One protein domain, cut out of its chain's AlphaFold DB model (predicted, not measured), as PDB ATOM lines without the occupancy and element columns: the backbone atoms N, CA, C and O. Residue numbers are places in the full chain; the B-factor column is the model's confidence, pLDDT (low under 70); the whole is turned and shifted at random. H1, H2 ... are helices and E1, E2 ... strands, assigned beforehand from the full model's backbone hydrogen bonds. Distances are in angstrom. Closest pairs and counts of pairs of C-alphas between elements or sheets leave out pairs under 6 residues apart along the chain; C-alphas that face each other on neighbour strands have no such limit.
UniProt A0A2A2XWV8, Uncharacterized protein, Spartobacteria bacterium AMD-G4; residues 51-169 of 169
ATOM      1  N   GLU A  51      23.599 -28.487  20.964       87.00
ATOM      2  CA  GLU A  51      23.079 -27.117  20.987       87.00
ATOM      3  C   GLU A  51      21.866 -27.013  21.910       87.00
ATOM      4  O   GLU A  51      21.849 -26.180  22.814       87.00
ATOM      5  N   TYR A  52      20.885 -27.908  21.748       86.50
ATOM      6  CA  TYR A  52      19.674 -27.905  22.566       86.50
ATOM      7  C   TYR A  52      19.980 -28.161  24.047       86.50
ATOM      8  O   TYR A  52      19.460 -27.468  24.922       86.50
ATOM      9  N   LYS A  53      20.877 -29.110  24.342       90.50
ATOM     10  CA  LYS A  53      21.311 -29.397  25.719       90.50
ATOM     11  C   LYS A  53      22.006 -28.196  26.363       90.50
ATOM     12  O   LYS A  53      21.732 -27.878  27.518       90.50
ATOM     13  N   ASN A  54      22.873 -27.504  25.625       90.38
ATOM     14  CA  ASN A  54      23.562 -26.320  26.137       90.38
ATOM     15  C   ASN A  54      22.622 -25.114  26.272       90.38
ATOM     16  O   ASN A  54      22.722 -24.398  27.264       90.38
ATOM     17  N   MET A  55      21.658 -24.930  25.364       88.44
ATOM     18  CA  MET A  55      20.599 -23.925  25.523       88.44
ATOM     19  C   MET A  55      19.758 -24.177  26.775       88.44
ATOM     20  O   MET A  55      19.484 -23.234  27.514       88.44
ATOM     21  N   GLN A  56      19.376 -25.429  27.055       90.31
ATOM     22  CA  GLN A  56      18.661 -25.764  28.292       90.31
ATOM     23  C   GLN A  56      19.497 -25.460  29.535       90.31
ATOM     24  O   GLN A  56      18.979 -24.887  30.492       90.31
ATOM     25  N   ARG A  57      20.792 -25.806  29.516       91.81
ATOM     26  CA  ARG A  57      21.701 -25.522  30.632       91.81
ATOM     27  C   ARG A  57      21.814 -24.021  30.897       91.81
ATOM     28  O   ARG A  57      21.680 -23.599  32.036       91.81
ATOM     29  N   LEU A  58      22.017 -23.223  29.850       92.31
ATOM     30  CA  LEU A  58      22.069 -21.764  29.952       92.31
ATOM     31  C   LEU A  58      20.728 -21.187  30.424       92.31
ATOM     32  O   LEU A  58      20.702 -20.326  31.295       92.31
ATOM     33  N   SER A  59      19.609 -21.731  29.945       91.44
ATOM     34  CA  SER A  59      18.273 -21.301  30.376       91.44
ATOM     35  C   SER A  59      18.027 -21.552  31.868       91.44
ATOM     36  O   SER A  59      17.349 -20.752  32.508       91.44
ATOM     37  N   ALA A  60      18.592 -22.621  32.444       91.00
ATOM     38  CA  ALA A  60      18.528 -22.886  33.885       91.00
ATOM     39  C   ALA A  60      19.293 -21.837  34.719       91.00
ATOM     40  O   ALA A  60      18.913 -21.569  35.855       91.00
ATOM     41  N   GLU A  61      20.308 -21.201  34.130       88.06
ATOM     42  CA  GLU A  61      21.044 -20.054  34.689       88.06
ATOM     43  C   GLU A  61      20.359 -18.704  34.373       88.06
ATOM     44  O   GLU A  61      20.908 -17.639  34.649       88.06
ATOM     45  N   GLY A  62      19.170 -18.720  33.756       90.81
ATOM     46  CA  GLY A  62      18.455 -17.513  33.325       90.81
ATOM     47  C   GLY A  62      19.005 -16.869  32.046       90.81
ATOM     48  O   GLY A  62      18.631 -15.743  31.723       90.81
ATOM     49  N   ILE A  63      19.872 -17.563  31.304       91.69
ATOM     50  CA  ILE A  63      20.510 -17.075  30.076       91.69
ATOM     51  C   ILE A  63      19.728 -17.595  28.862       91.69
ATOM     52  O   ILE A  63      19.832 -18.766  28.494       91.69
ATOM     53  N   GLY A  64      18.939 -16.720  28.230       88.56
ATOM     54  CA  GLY A  64      18.137 -17.060  27.047       88.56
ATOM     55  C   GLY A  64      18.789 -16.670  25.719       88.56
ATOM     56  O   GLY A  64      18.457 -17.222  24.668       88.56
ATOM     57  N   SER A  65      19.731 -15.728  25.749       87.06
ATOM     58  CA  SER A  65      20.356 -15.156  24.562       87.06
ATOM     59  C   SER A  65      21.842 -14.862  24.757       87.06
ATOM     60  O   SER A  65      22.355 -14.802  25.873       87.06
ATOM     61  N   ARG A  66      22.541 -14.581  23.651       83.19
ATOM     62  CA  ARG A  66      23.922 -14.080  23.684       83.19
ATOM     63  C   ARG A  66      24.063 -12.781  24.486       83.19
ATOM     64  O   ARG A  66      25.054 -12.610  25.184       83.19
ATOM     65  N   SER A  67      23.088 -11.878  24.396       85.62
ATOM     66  CA  SER A  67      23.125 -10.636  25.177       85.62
ATOM     67  C   SER A  67      23.086 -10.927  26.677       85.62
ATOM     68  O   SER A  67      23.737 -10.225  27.448       85.62
ATOM     69  N   ASP A  68      22.354 -11.968  27.084       90.06
ATOM     70  CA  ASP A  68      22.300 -12.395  28.481       90.06
ATOM     71  C   ASP A  68      23.633 -13.022  28.901       90.06
ATOM     72  O   ASP A  68      24.115 -12.726  29.987       90.06
ATOM     73  N   VAL A  69      24.292 -13.795  28.022       89.25
ATOM     74  CA  VAL A  69      25.658 -14.305  28.261       89.25
ATOM     75  C   VAL A  69      26.619 -13.154  28.559       89.25
ATOM     76  O   VAL A  69      27.309 -13.178  29.574       89.25
ATOM     77  N   GLU A  70      26.663 -12.136  27.697       87.31
ATOM     78  CA  GLU A  70      27.556 -10.982  27.870       87.31
ATOM     79  C   GLU A  70      27.234 -10.216  29.163       87.31
ATOM     80  O   GLU A  70      28.147  -9.860  29.910       87.31
ATOM     81  N   MET A  71      25.950 -10.037  29.490       89.44
ATOM     82  CA  MET A  71      25.518  -9.397  30.736       89.44
ATOM     83  C   MET A  71      25.927 -10.205  31.976       89.44
ATOM     84  O   MET A  71      26.475  -9.634  32.922       89.44
ATOM     85  N   THR A  72      25.703 -11.519  31.982       92.12
ATOM     86  CA  THR A  72      26.081 -12.398  33.094       92.12
ATOM     87  C   THR A  72      27.595 -12.415  33.282       92.12
ATOM     88  O   THR A  72      28.082 -12.246  34.400       92.12
ATOM     89  N   LEU A  73      28.361 -12.541  32.196       91.50
ATOM     90  CA  LEU A  73      29.822 -12.510  32.245       91.50
ATOM     91  C   LEU A  73      30.355 -11.150  32.711       91.50
ATOM     92  O   LEU A  73      31.318 -11.105  33.474       91.50
ATOM     93  N   GLN A  74      29.705 -10.047  32.329       90.62
ATOM     94  CA  GLN A  74      30.020  -8.714  32.840       90.62
ATOM     95  C   GLN A  74      29.761  -8.601  34.352       90.62
ATOM     96  O   GLN A  74      30.563  -8.016  35.076       90.62
ATOM     97  N   GLN A  75      28.663  -9.162  34.862       92.69
ATOM     98  CA  GLN A  75      28.392  -9.169  36.303       92.69
ATOM     99  C   GLN A  75      29.422 -10.010  37.070       92.69
ATOM    100  O   GLN A  75      29.892  -9.605  38.134       92.69
ATOM    101  N   MET A  76      29.793 -11.173  36.530       93.75
ATOM    102  CA  MET A  76      30.814 -12.044  37.118       93.75
ATOM    103  C   MET A  76      32.193 -11.385  37.119       93.75
ATOM    104  O   MET A  76      32.882 -11.417  38.141       93.75
ATOM    105  N   SER A  77      32.580 -10.737  36.017       92.50
ATOM    106  CA  SER A  77      33.846 -10.012  35.946       92.50
ATOM    107  C   SER A  77      33.878  -8.870  36.955       92.50
ATOM    108  O   SER A  77      34.843  -8.772  37.698       92.50
ATOM    109  N   GLN A  78      32.807  -8.083  37.097       92.38
ATOM    110  CA  GLN A  78      32.742  -7.022  38.109       92.38
ATOM    111  C   GLN A  78      32.969  -7.542  39.534       92.38
ATOM    112  O   GLN A  78      33.733  -6.932  40.279       92.38
ATOM    113  N   LYS A  79      32.377  -8.686  39.905       93.69
ATOM    114  CA  LYS A  79      32.619  -9.311  41.220       93.69
ATOM    115  C   LYS A  79      34.091  -9.680  41.422       93.69
ATOM    116  O   LYS A  79      34.633  -9.469  42.500       93.69
ATOM    117  N   ILE A  80      34.741 -10.212  40.388       94.00
ATOM    118  CA  ILE A  80      36.162 -10.586  40.439       94.00
ATOM    119  C   ILE A  80      37.055  -9.344  40.504       94.00
ATOM    120  O   ILE A  80      37.981  -9.294  41.310       94.00
ATOM    121  N   LEU A  81      36.751  -8.314  39.715       92.00
ATOM    122  CA  LEU A  81      37.504  -7.060  39.676       92.00
ATOM    123  C   LEU A  81      37.417  -6.262  40.988       92.00
ATOM    124  O   LEU A  81      38.305  -5.461  41.264       92.00
ATOM    125  N   GLN A  82      36.392  -6.499  41.814       91.06
ATOM    126  CA  GLN A  82      36.284  -5.946  43.170       91.06
ATOM    127  C   GLN A  82      37.255  -6.588  44.177       91.06
ATOM    128  O   GLN A  82      37.390  -6.085  45.292       91.06
ATOM    129  N   SER A  83      37.946  -7.677  43.814       93.06
ATOM    130  CA  SER A  83      38.999  -8.256  44.654       93.06
ATOM    131  C   SER A  83      40.129  -7.241  44.878       93.06
ATOM    132  O   SER A  83      40.626  -6.684  43.896       93.06
ATOM    133  N   PRO A  84      40.606  -7.031  46.122       90.56
ATOM    134  CA  PRO A  84      41.655  -6.053  46.417       90.56
ATOM    135  C   PRO A  84      42.931  -6.241  45.588       90.56
ATOM    136  O   PRO A  84      43.537  -5.264  45.155       90.56
ATOM    137  N   GLU A  85      43.338  -7.488  45.336       90.94
ATOM    138  CA  GLU A  85      44.554  -7.778  44.568       90.94
ATOM    139  C   GLU A  85      44.429  -7.371  43.097       90.94
ATOM    140  O   GLU A  85      45.383  -6.855  42.507       90.94
ATOM    141  N   ILE A  86      43.248  -7.591  42.518       91.38
ATOM    142  CA  ILE A  86      42.960  -7.284  41.116       91.38
ATOM    143  C   ILE A  86      42.711  -5.786  40.957       91.38
ATOM    144  O   ILE A  86      43.289  -5.164  40.067       91.38
ATOM    145  N   ALA A  87      41.933  -5.187  41.862       89.88
ATOM    146  CA  ALA A  87      41.702  -3.750  41.905       89.88
ATOM    147  C   ALA A  87      43.024  -2.978  41.996       89.88
ATOM    148  O   ALA A  87      43.239  -2.050  41.225       89.88
ATOM    149  N   LYS A  88      43.958  -3.423  42.847       89.88
ATOM    150  CA  LYS A  88      45.300  -2.834  42.952       89.88
ATOM    151  C   LYS A  88      46.112  -2.972  41.664       89.88
ATOM    152  O   LYS A  88      46.884  -2.086  41.315       89.88
ATOM    153  N   ALA A  89      45.964  -4.080  40.941       87.56
ATOM    154  CA  ALA A  89      46.642  -4.253  39.661       87.56
ATOM    155  C   ALA A  89      46.079  -3.341  38.559       87.56
ATOM    156  O   ALA A  89      46.803  -3.020  37.616       87.56
ATOM    157  N   LEU A  90      44.820  -2.923  38.683       86.25
ATOM    158  CA  LEU A  90      44.139  -1.990  37.783       86.25
ATOM    159  C   LEU A  90      44.175  -0.533  38.262       86.25
ATOM    160  O   LEU A  90      43.763   0.359  37.524       86.25
ATOM    161  N   GLU A  91      44.659  -0.279  39.476       80.75
ATOM    162  CA  GLU A  91      44.642   1.038  40.102       80.75
ATOM    163  C   GLU A  91      45.367   2.073  39.227       80.75
ATOM    164  O   GLU A  91      46.506   1.872  38.802       80.75
ATOM    165  N   GLY A  92      44.670   3.168  38.906       68.31
ATOM    166  CA  GLY A  92      45.176   4.236  38.040       68.31
ATOM    167  C   GLY A  92      45.133   3.955  36.530       68.31
ATOM    168  O   GLY A  92      45.494   4.839  35.758       68.31
ATOM    169  N   SER A  93      44.674   2.779  36.086       72.38
ATOM    170  CA  SER A  93      44.534   2.453  34.661       72.38
ATOM    171  C   SER A  93      43.094   2.669  34.183       72.38
ATOM    172  O   SER A  93      42.167   1.996  34.627       72.38
ATOM    173  N   SER A  94      42.905   3.613  33.258       78.88
ATOM    174  CA  SER A  94      41.654   3.783  32.500       78.88
ATOM    175  C   SER A  94      41.682   3.052  31.156       78.88
ATOM    176  O   SER A  94      40.793   3.244  30.327       78.88
ATOM    177  N   GLU A  95      42.734   2.277  30.901       86.38
ATOM    178  CA  GLU A  95      42.933   1.614  29.622       86.38
ATOM    179  C   GLU A  95      42.083   0.345  29.519       86.38
ATOM    180  O   GLU A  95      41.816  -0.313  30.531       86.38
ATOM    181  N   PRO A  96      41.659  -0.029  28.302       90.00
ATOM    182  CA  PRO A  96      41.061  -1.328  28.063       90.00
ATOM    183  C   PRO A  96      42.007  -2.464  28.459       90.00
ATOM    184  O   PRO A  96      43.225  -2.380  28.275       90.00
ATOM    185  N   PHE A  97      41.439  -3.552  28.961       91.00
ATOM    186  CA  PHE A  97      42.185  -4.751  29.319       91.00
ATOM    187  C   PHE A  97      41.369  -6.002  29.006       91.00
ATOM    188  O   PHE A  97      40.141  -5.963  28.930       91.00
ATOM    189  N   ASP A  98      42.057  -7.126  28.854       91.69
ATOM    190  CA  ASP A  98      41.436  -8.425  28.661       91.69
ATOM    191  C   ASP A  98      41.457  -9.209  29.977       91.69
ATOM    192  O   ASP A  98      42.492  -9.330  30.636       91.69
ATOM    193  N   LEU A  99      40.307  -9.757  30.358       92.88
ATOM    194  CA  LEU A  99      40.161 -10.664  31.491       92.88
ATOM    195  C   LEU A  99      39.849 -12.066  30.965       92.88
ATOM    196  O   LEU A  99      38.750 -12.314  30.470       92.88
ATOM    197  N   LYS A 100      40.803 -12.988  31.083       93.56
ATOM    198  CA  LYS A 100      40.644 -14.391  30.691       93.56
ATOM    199  C   LYS A 100      40.274 -15.244  31.894       93.56
ATOM    200  O   LYS A 100      41.001 -15.263  32.888       93.56
ATOM    201  N   PHE A 101      39.173 -15.983  31.786       93.44
ATOM    202  CA  PHE A 101      38.803 -16.994  32.774       93.44
ATOM    203  C   PHE A 101      39.539 -18.293  32.481       93.44
ATOM    204  O   PHE A 101      39.452 -18.822  31.371       93.44
ATOM    205  N   LEU A 102      40.266 -18.804  33.470       93.19
ATOM    206  CA  LEU A 102      41.053 -20.021  33.331       93.19
ATOM    207  C   LEU A 102      40.255 -21.231  33.860       93.19
ATOM    208  O   LEU A 102      39.542 -21.104  34.858       93.19
ATOM    209  N   PRO A 103      40.366 -22.423  33.236       90.56
ATOM    210  CA  PRO A 103      39.616 -23.617  33.653       90.56
ATOM    211  C   PRO A 103      39.874 -24.079  35.093       90.56
ATOM    212  O   PRO A 103      39.046 -24.767  35.684       90.56
ATOM    213  N   ASP A 104      41.018 -23.708  35.669       92.81
ATOM    214  CA  ASP A 104      41.382 -24.005  37.056       92.81
ATOM    215  C   ASP A 104      40.649 -23.114  38.084       92.81
ATOM    216  O   ASP A 104      40.741 -23.356  39.291       92.81
ATOM    217  N   GLY A 105      39.876 -22.128  37.612       92.56
ATOM    218  CA  GLY A 105      39.144 -21.159  38.423       92.56
ATOM    219  C   GLY A 105      39.935 -19.899  38.760       92.56
ATOM    220  O   GLY A 105      39.464 -19.089  39.552       92.56
ATOM    221  N   ASN A 106      41.117 -19.718  38.171       95.62
ATOM    222  CA  ASN A 106      41.884 -18.483  38.262       95.62
ATOM    223  C   ASN A 106      41.521 -17.527  37.117       95.62
ATOM    224  O   ASN A 106      40.759 -17.862  36.206       95.62
ATOM    225  N   VAL A 107      42.085 -16.320  37.148       95.12
ATOM    226  CA  VAL A 107      41.934 -15.353  36.052       95.12
ATOM    227  C   VAL A 107      43.277 -14.807  35.606       95.12
ATOM    228  O   VAL A 107      44.167 -14.588  36.426       95.12
ATOM    229  N   SER A 108      43.410 -14.564  34.306       94.62
ATOM    230  CA  SER A 108      44.515 -13.793  33.747       94.62
ATOM    231  C   SER A 108      44.019 -12.415  33.338       94.62
ATOM    232  O   SER A 108      42.974 -12.293  32.701       94.62
ATOM    233  N   LEU A 109      44.760 -11.382  33.714       93.62
ATOM    234  CA  LEU A 109      44.491 -10.005  33.336       93.62
ATOM    235  C   LEU A 109      45.619  -9.524  32.439       93.62
ATOM    236  O   LEU A 109      46.769  -9.466  32.877       93.62
ATOM    237  N   LYS A 110      45.280  -9.152  31.209       92.44
ATOM    238  CA  LYS A 110      46.217  -8.623  30.224       92.44
ATOM    239  C   LYS A 110      45.874  -7.174  29.907       92.44
ATOM    240  O   LYS A 110      44.776  -6.876  29.452       92.44
ATOM    241  N   LYS A 111      46.811  -6.269  30.159       90.38
ATOM    242  CA  LYS A 111      46.664  -4.837  29.877       90.38
ATOM    243  C   LYS A 111      47.019  -4.502  28.427       90.38
ATOM    244  O   LYS A 111      47.661  -5.294  27.733       90.38
ATOM    245  N   ALA A 112      46.641  -3.298  27.995       86.25
ATOM    246  CA  ALA A 112      46.982  -2.755  26.680       86.25
ATOM    247  C   ALA A 112      48.502  -2.660  26.433       86.25
ATOM    248  O   ALA A 112      48.951  -2.859  25.306       86.25
ATOM    249  N   ASP A 113      49.298  -2.437  27.483       85.38
ATOM    250  CA  ASP A 113      50.769  -2.420  27.430       85.38
ATOM    251  C   ASP A 113      51.405  -3.814  27.223       85.38
ATOM    252  O   ASP A 113      52.626  -3.939  27.119       85.38
ATOM    253  N   GLY A 114      50.585  -4.867  27.145       85.00
ATOM    254  CA  GLY A 114      51.013  -6.254  26.982       85.00
ATOM    255  C   GLY A 114      51.354  -6.962  28.293       85.00
ATOM    256  O   GLY A 114      51.615  -8.166  28.267       85.00
ATOM    257  N   THR A 115      51.312  -6.267  29.433       89.75
ATOM    258  CA  THR A 115      51.537  -6.863  30.751       89.75
ATOM    259  C   THR A 115      50.404  -7.820  31.079       89.75
ATOM    260  O   THR A 115      49.241  -7.421  31.166       89.75
ATOM    261  N   GLU A 116      50.754  -9.080  31.320       93.19
ATOM    262  CA  GLU A 116      49.820 -10.121  31.734       93.19
ATOM    263  C   GLU A 116      50.136 -10.591  33.155       93.19
ATOM    264  O   GLU A 116      51.289 -10.862  33.500       93.19
ATOM    265  N   LYS A 117      49.105 -10.686  33.996       94.62
ATOM    266  CA  LYS A 117      49.223 -11.178  35.367       94.62
ATOM    267  C   LYS A 117      48.099 -12.150  35.691       94.62
ATOM    268  O   LYS A 117      46.925 -11.838  35.511       94.62
ATOM    269  N   ILE A 118      48.476 -13.301  36.236       95.81
ATOM    270  CA  ILE A 118      47.541 -14.319  36.713       95.81
ATOM    271  C   ILE A 118      47.247 -14.076  38.193       95.81
ATOM    272  O   ILE A 118      48.165 -13.893  38.996       95.81
ATOM    273  N   PHE A 119      45.968 -14.114  38.547       96.31
ATOM    274  CA  PHE A 119      45.479 -14.000  39.914       96.31
ATOM    275  C   PHE A 119      44.896 -15.328  40.353       96.31
ATOM    276  O   PHE A 119      44.018 -15.887  39.689       96.31
ATOM    277  N   LYS A 120      45.393 -15.816  41.489       96.62
ATOM    278  CA  LYS A 120      44.831 -16.994  42.134       96.62
ATOM    279  C   LYS A 120      43.569 -16.581  42.869       96.62
ATOM    280  O   LYS A 120      43.598 -15.636  43.651       96.62
ATOM    281  N   LEU A 121      42.471 -17.261  42.576       95.19
ATOM    282  CA  LEU A 121      41.192 -17.010  43.223       95.19
ATOM    283  C   LEU A 121      40.866 -18.160  44.166       95.19
ATOM    284  O   LEU A 121      41.113 -19.325  43.857       95.19
ATOM    285  N   ASP A 122      40.235 -17.818  45.284       94.19
ATOM    286  CA  ASP A 122      39.774 -18.767  46.289       94.19
ATOM    287  C   ASP A 122      38.295 -18.529  46.626       94.19
ATOM    288  O   ASP A 122      37.717 -17.475  46.332       94.19
ATOM    289  N   GLY A 123      37.661 -19.544  47.222       95.56
ATOM    290  CA  GLY A 123      36.261 -19.498  47.648       95.56
ATOM    291  C   GLY A 123      35.295 -19.088  46.531       95.56
ATOM    292  O   GLY A 123      35.383 -19.569  45.400       95.56
ATOM    293  N   ASN A 124      34.390 -18.160  46.845       96.06
ATOM    294  CA  ASN A 124      33.324 -17.722  45.938       96.06
ATOM    295  C   ASN A 124      33.849 -17.087  44.637       96.06
ATOM    296  O   ASN A 124      33.168 -17.139  43.613       96.06
ATOM    297  N   LEU A 125      35.043 -16.477  44.646       95.88
ATOM    298  CA  LEU A 125      35.621 -15.890  43.432       95.88
ATOM    299  C   LEU A 125      36.098 -16.973  42.466       95.88
ATOM    300  O   LEU A 125      35.885 -16.850  41.260       95.88
ATOM    301  N   LYS A 126      36.671 -18.056  43.000       96.69
ATOM    302  CA  LYS A 126      37.054 -19.228  42.214       96.69
ATOM    303  C   LYS A 126      35.835 -19.885  41.576       96.69
ATOM    304  O   LYS A 126      35.839 -20.158  40.380       96.69
ATOM    305  N   GLU A 127      34.775 -20.077  42.358       96.25
ATOM    306  CA  GLU A 127      33.506 -20.623  41.864       96.25
ATOM    307  C   GLU A 127      32.889 -19.723  40.783       96.25
ATOM    308  O   GLU A 127      32.455 -20.205  39.738       96.25
ATOM    309  N   THR A 128      32.936 -18.399  40.978       95.62
ATOM    310  CA  THR A 128      32.475 -17.422  39.980       95.62
ATOM    311  C   THR A 128      33.250 -17.552  38.666       95.62
ATOM    312  O   THR A 128      32.641 -17.583  37.598       95.62
ATOM    313  N   ALA A 129      34.580 -17.664  38.724       95.25
ATOM    314  CA  ALA A 129      35.412 -17.836  37.535       95.25
ATOM    315  C   ALA A 129      35.150 -19.178  36.830       95.25
ATOM    316  O   ALA A 129      35.046 -19.218  35.606       95.25
ATOM    317  N   GLN A 130      34.970 -20.268  37.581       95.38
ATOM    318  CA  GLN A 130      34.621 -21.577  37.020       95.38
ATOM    319  C   GLN A 130      33.242 -21.572  36.352       95.38
ATOM    320  O   GLN A 130      33.081 -22.137  35.266       95.38
ATOM    321  N   ASN A 131      32.259 -20.896  36.951       94.50
ATOM    322  CA  ASN A 131      30.948 -20.744  36.332       94.50
ATOM    323  C   ASN A 131      31.036 -19.914  35.041       94.50
ATOM    324  O   ASN A 131      30.459 -20.297  34.024       94.50
ATOM    325  N   ALA A 132      31.838 -18.841  35.027       93.31
ATOM    326  CA  ALA A 132      32.093 -18.062  33.817       93.31
ATOM    327  C   ALA A 132      32.684 -18.928  32.686       93.31
ATOM    328  O   ALA A 132      32.193 -18.870  31.559       93.31
ATOM    329  N   VAL A 133      33.666 -19.794  32.986       92.94
ATOM    330  CA  VAL A 133      34.196 -20.775  32.014       92.94
ATOM    331  C   VAL A 133      33.082 -21.683  31.498       92.94
ATOM    332  O   VAL A 133      32.927 -21.829  30.288       92.94
ATOM    333  N   SER A 134      32.273 -22.259  32.391       92.25
ATOM    334  CA  SER A 134      31.172 -23.142  32.000       92.25
ATOM    335  C   SER A 134      30.189 -22.441  31.057       92.25
ATOM    336  O   SER A 134      29.845 -22.978  30.003       92.25
ATOM    337  N   ILE A 135      29.744 -21.229  31.410       91.94
ATOM    338  CA  ILE A 135      28.838 -20.404  30.598       91.94
ATOM    339  C   ILE A 135      29.429 -20.144  29.214       91.94
ATOM    340  O   ILE A 135      28.726 -20.334  28.225       91.94
ATOM    341  N   ILE A 136      30.707 -19.768  29.132       89.62
ATOM    342  CA  ILE A 136      31.390 -19.512  27.858       89.62
ATOM    343  C   ILE A 136      31.405 -20.771  26.987       89.62
ATOM    344  O   ILE A 136      31.013 -20.712  25.823       89.62
ATOM    345  N   GLU A 137      31.801 -21.916  27.542       88.88
ATOM    346  CA  GLU A 137      31.872 -23.172  26.789       88.88
ATOM    347  C   GLU A 137      30.493 -23.626  26.291       88.88
ATOM    348  O   GLU A 137      30.346 -24.049  25.143       88.88
ATOM    349  N   SER A 138      29.442 -23.461  27.094       90.06
ATOM    350  CA  SER A 138      28.087 -23.751  26.617       90.06
ATOM    351  C   SER A 138      27.575 -22.742  25.610       90.06
ATOM    352  O   SER A 138      26.872 -23.140  24.685       90.06
ATOM    353  N   ALA A 139      27.921 -21.463  25.749       88.81
ATOM    354  CA  ALA A 139      27.537 -20.434  24.796       88.81
ATOM    355  C   ALA A 139      28.173 -20.681  23.422       88.81
ATOM    356  O   ALA A 139      27.476 -20.546  22.421       88.81
ATOM    357  N   LYS A 140      29.439 -21.130  23.362       85.94
ATOM    358  CA  LYS A 140      30.114 -21.526  22.109       85.94
ATOM    359  C   LYS A 140      29.329 -22.603  21.343       85.94
ATOM    360  O   LYS A 140      29.285 -22.575  20.117       85.94
ATOM    361  N   ILE A 141      28.689 -23.533  22.061       88.00
ATOM    362  CA  ILE A 141      27.891 -24.618  21.469       88.00
ATOM    363  C   ILE A 141      26.454 -24.165  21.176       88.00
ATOM    364  O   ILE A 141      25.915 -24.465  20.116       88.00
ATOM    365  N   ALA A 142      25.813 -23.453  22.103       87.25
ATOM    366  CA  ALA A 142      24.422 -23.015  21.980       87.25
ATOM    367  C   ALA A 142      24.236 -21.889  20.949       87.25
ATOM    368  O   ALA A 142      23.195 -21.811  20.298       87.25
ATOM    369  N   TYR A 143      25.241 -21.027  20.785       82.75
ATOM    370  CA  TYR A 143      25.219 -19.857  19.907       82.75
ATOM    371  C   TYR A 143      26.443 -19.863  18.969       82.75
ATOM    372  O   TYR A 143      27.313 -18.995  19.076       82.75
ATOM    373  N   PRO A 144      26.529 -20.823  18.027       68.69
ATOM    374  CA  PRO A 144      27.717 -21.021  17.188       68.69
ATOM    375  C   PRO A 144      27.984 -19.865  16.205       68.69
ATOM    376  O   PRO A 144      29.077 -19.746  15.656       68.69
ATOM    377  N   SER A 145      27.004 -18.991  15.960       66.62
ATOM    378  CA  SER A 145      27.161 -17.805  15.119       66.62
ATOM    379  C   SER A 145      27.797 -16.642  15.895       66.62
ATOM    380  O   SER A 145      27.148 -15.927  16.658       66.62
ATOM    381  N   GLY A 146      29.085 -16.396  15.639       58.75
ATOM    382  CA  GLY A 146      29.758 -15.148  16.013       58.75
ATOM    383  C   GLY A 146      30.375 -15.095  17.414       58.75
ATOM    384  O   GLY A 146      30.786 -14.013  17.833       58.75
ATOM    385  N   LEU A 147      30.439 -16.213  18.134       56.97
ATOM    386  CA  LEU A 147      31.480 -16.449  19.136       56.97
ATOM    387  C   LEU A 147      32.601 -17.136  18.368       56.97
ATOM    388  O   LEU A 147      32.354 -18.203  17.807       56.97
ATOM    389  N   ALA A 148      33.765 -16.502  18.200       48.84
ATOM    390  CA  ALA A 148      34.772 -17.173  17.391       48.84
ATOM    391  C   ALA A 148      35.245 -18.437  18.092       48.84
ATOM    392  O   ALA A 148      35.134 -18.644  19.303       48.84
ATOM    393  N   SER A 149      35.684 -19.330  17.224       47.94
ATOM    394  CA  SER A 149      36.137 -20.669  17.510       47.94
ATOM    395  C   SER A 149      37.488 -20.645  18.225       47.94
ATOM    396  O   SER A 149      38.400 -21.360  17.802       47.94
ATOM    397  N   SER A 150      37.663 -19.819  19.265       50.56
ATOM    398  CA  SER A 150      38.824 -19.940  20.135       50.56
ATOM    399  C   SER A 150      38.827 -21.352  20.705       50.56
ATOM    400  O   SER A 150      37.963 -21.756  21.494       50.56
ATOM    401  N   LYS A 151      39.804 -22.121  20.218       57.97
ATOM    402  CA  LYS A 151      40.110 -23.485  20.649       57.97
ATOM    403  C   LYS A 151      40.651 -23.512  22.078       57.97
ATOM    404  O   LYS A 151      40.802 -24.599  22.628       57.97
ATOM    405  N   ASP A 152      40.942 -22.347  22.656       61.56
ATOM    406  CA  ASP A 152      41.391 -22.249  24.031       61.56
ATOM    407  C   ASP A 152      40.211 -22.486  24.986       61.56
ATOM    408  O   ASP A 152      39.163 -21.839  24.853       61.56
ATOM    409  N   PRO A 153      40.369 -23.398  25.962       62.78
ATOM    410  CA  PRO A 153      39.420 -23.563  27.052       62.78
ATOM    411  C   PRO A 153      39.342 -22.288  27.896       62.78
ATOM    412  O   PRO A 153      40.371 -21.754  28.324       62.78
ATOM    413  N   GLY A 154      38.120 -21.830  28.167       64.38
ATOM    414  CA  GLY A 154      37.895 -20.536  28.805       64.38
ATOM    415  C   GLY A 154      37.914 -19.389  27.793       64.38
ATOM    416  O   GLY A 154      38.518 -19.467  26.725       64.38
ATOM    417  N   GLY A 155      37.180 -18.323  28.096       76.94
ATOM    418  CA  GLY A 155      37.071 -17.158  27.217       76.94
ATOM    419  C   GLY A 155      37.694 -15.918  27.829       76.94
ATOM    420  O   GLY A 155      37.856 -15.814  29.049       76.94
ATOM    421  N   SER A 156      38.020 -14.977  26.951       83.44
ATOM    422  CA  SER A 156      38.502 -13.654  27.322       83.44
ATOM    423  C   SER A 156      37.374 -12.645  27.180       83.44
ATOM    424  O   SER A 156      36.662 -12.634  26.180       83.44
ATOM    425  N   LEU A 157      37.207 -11.784  28.173       88.06
ATOM    426  CA  LEU A 157      36.389 -10.589  28.052       88.06
ATOM    427  C   LEU A 157      37.298  -9.407  27.765       88.06
ATOM    428  O   LEU A 157      38.195  -9.132  28.556       88.06
ATOM    429  N   HIS A 158      37.013  -8.677  26.695       89.56
ATOM    430  CA  HIS A 158      37.541  -7.334  26.533       89.56
ATOM    431  C   HIS A 158      36.740  -6.387  27.413       89.56
ATOM    432  O   HIS A 158      35.523  -6.269  27.248       89.56
ATOM    433  N   ILE A 159      37.400  -5.721  28.351       88.50
ATOM    434  CA  ILE A 159      36.767  -4.813  29.298       88.50
ATOM    435  C   ILE A 159      37.320  -3.416  29.064       88.50
ATOM    436  O   ILE A 159      38.507  -3.154  29.232       88.50
ATOM    437  N   VAL A 160      36.421  -2.504  28.709       85.81
ATOM    438  CA  VAL A 160      36.701  -1.071  28.674       85.81
ATOM    439  C   VAL A 160      36.144  -0.470  29.968       85.81
ATOM    440  O   VAL A 160      34.931  -0.558  30.192       85.81
ATOM    441  N   PRO A 161      36.984   0.114  30.846       80.12
ATOM    442  CA  PRO A 161      36.522   0.740  32.081       80.12
ATOM    443  C   PRO A 161      35.389   1.746  31.827       80.12
ATOM    444  O   PRO A 161      35.503   2.627  30.979       80.12
ATOM    445  N   GLY A 162      34.274   1.603  32.547       74.56
ATOM    446  CA  GLY A 162      33.089   2.455  32.374       74.56
ATOM    447  C   GLY A 162      32.185   2.098  31.184       74.56
ATOM    448  O   GLY A 162      31.155   2.743  30.999       74.56
ATOM    449  N   ALA A 163      32.515   1.065  30.406       78.69
ATOM    450  CA  ALA A 163      31.695   0.568  29.305       78.69
ATOM    451  C   ALA A 163      31.349  -0.925  29.477       78.69
ATOM    452  O   ALA A 163      31.467  -1.497  30.564       78.69
ATOM    453  N   LYS A 164      30.824  -1.547  28.414       76.31
ATOM    454  CA  LYS A 164      30.425  -2.960  28.413       76.31
ATOM    455  C   LYS A 164      31.639  -3.878  28.273       76.31
ATOM    456  O   LYS A 164      32.621  -3.517  27.628       76.31
ATOM    457  N   ALA A 165      31.533  -5.073  28.851       81.19
ATOM    458  CA  ALA A 165      32.470  -6.158  28.590       81.19
ATOM    459  C   ALA A 165      32.012  -6.929  27.347       81.19
ATOM    460  O   ALA A 165      30.838  -7.283  27.242       81.19
ATOM    461  N   THR A 166      32.932  -7.211  26.432       83.12
ATOM    462  CA  THR A 166      32.633  -7.944  25.199       83.12
ATOM    463  C   THR A 166      33.361  -9.272  25.221       83.12
ATOM    464  O   THR A 166      34.574  -9.312  25.423       83.12
ATOM    465  N   LEU A 167      32.633 -10.365  24.997       81.62
ATOM    466  CA  LEU A 167      33.247 -11.680  24.867       81.62
ATOM    467  C   LEU A 167      34.097 -11.715  23.597       81.62
ATOM    468  O   LEU A 167      33.590 -11.530  22.489       81.62
ATOM    469  N   GLN A 168      35.399 -11.906  23.784       75.38
ATOM    470  CA  GLN A 168      36.338 -12.087  22.696       75.38
ATOM    471  C   GLN A 168      36.270 -13.508  22.163       75.38
ATOM    472  O   GLN A 168      35.830 -14.458  22.815       75.38
ATOM    473  N   SER A 169      36.682 -13.579  20.913       58.88
ATOM    474  CA  SER A 169      36.390 -14.624  19.967       58.88
ATOM    475  C   SER A 169      37.646 -15.448  19.730       58.88
ATOM    476  O   SER A 169      38.678 -14.805  19.435       58.88
TER     477      SER A 169
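This is residues 51 to 169 of the 169 residues of an uncharacterized protein of Spartobacteria bacterium AMD-G4 (UniProt A0A2A2XWV8). A five-stranded antiparallel sheet has the long helix H2 crossing one of its faces and the short helix H3 over the E3 and E2 part of the same face. The longest helix, H4, runs side by side with H2 in the opposite direction and only grazes the sheet, while H1 packs on the end of H4 away from the sheet. The 119 printed residues hold four named helices and five named strands, in the order H1 H2 H3 E1 E2 E3 H4 E4 E5; the sheet's order is E3 E2 E1 E4 E5, and the class is mixed. The whole is compact, with a radius of gyration of the C-alphas of 13.8 A and spans of 43 by 29 by 25 A.

Find C-alpha 97 at (42.185, -4.751, 29.319), where E1, residues 97 to 101, begins its 13.2 A. E2 is residues 107 to 111, 13.1 A long, E3 residues 116 to 119, E4 residues 156 to 159 and E5 residues 165 to 167. H4, residues 123 to 142, runs 28.5 A to C-alpha 142 at (24.422, -23.015, 21.980). H2, residues 66 to 81, covers 22.1 A; H3 is residues 84 to 90. H1, residues 51 to 60, starts at C-alpha 51 at (23.079, -27.117, 20.987) and covers 14.3 A.

Look first at the meander E1 E2 E3, each strand the antiparallel neighbour of the one before. In the hairpin E1 and E2, N 98 and O 110 are 2.8 A apart, within hydrogen-bond range; in the hairpin E2 and E3, so are N 109 and O 117, at 2.9 A. E1 and E4 have N 99 and O 157 at 2.8 A, and the hairpin E4 and E5 has N 158 and O 166 at 2.8 A. The sheet has two layers with H2 and H3, helices on one face of it. H2 runs across the strands at a height over the sheet of 8.3 A; its closest C-alphas to E5 are Gln 74 and Ala 165, 5.5 A apart. H3 runs along the strands, at a height over the sheet of 9.9 A. H2 and H4 touch, closest at the C-alphas of Ile 80 and Leu 125, 6.1 A, at a shallow tilt of 20 degrees, opposite ways. H4 grazes the sheet with residues 125 to 136; the closest C-alphas of E1 and H4 are Phe 101 and Ala 129, 5.9 A apart. With residues 135 to 142 alone, H4 touches H1, closest at the C-alphas of Glu 51 and Ala 142, 4.4 A. H1 and H3 are apart. Every O i to N i+4 pair is within hydrogen-bond range in H1, H2 and H3, and 15 of 16 in H4.

The two C-alphas farthest apart, those of Tyr 52 and Gly 92, are 43.9 A apart. The printed part has no cut and ends at residue 169, the chain's last. The link from H4 to E4 is long, with 13 residues. The model's mean pLDDT over the printed part is 86.3; look for values under 70 at residue 92, residues 144 to 154 and residue 169.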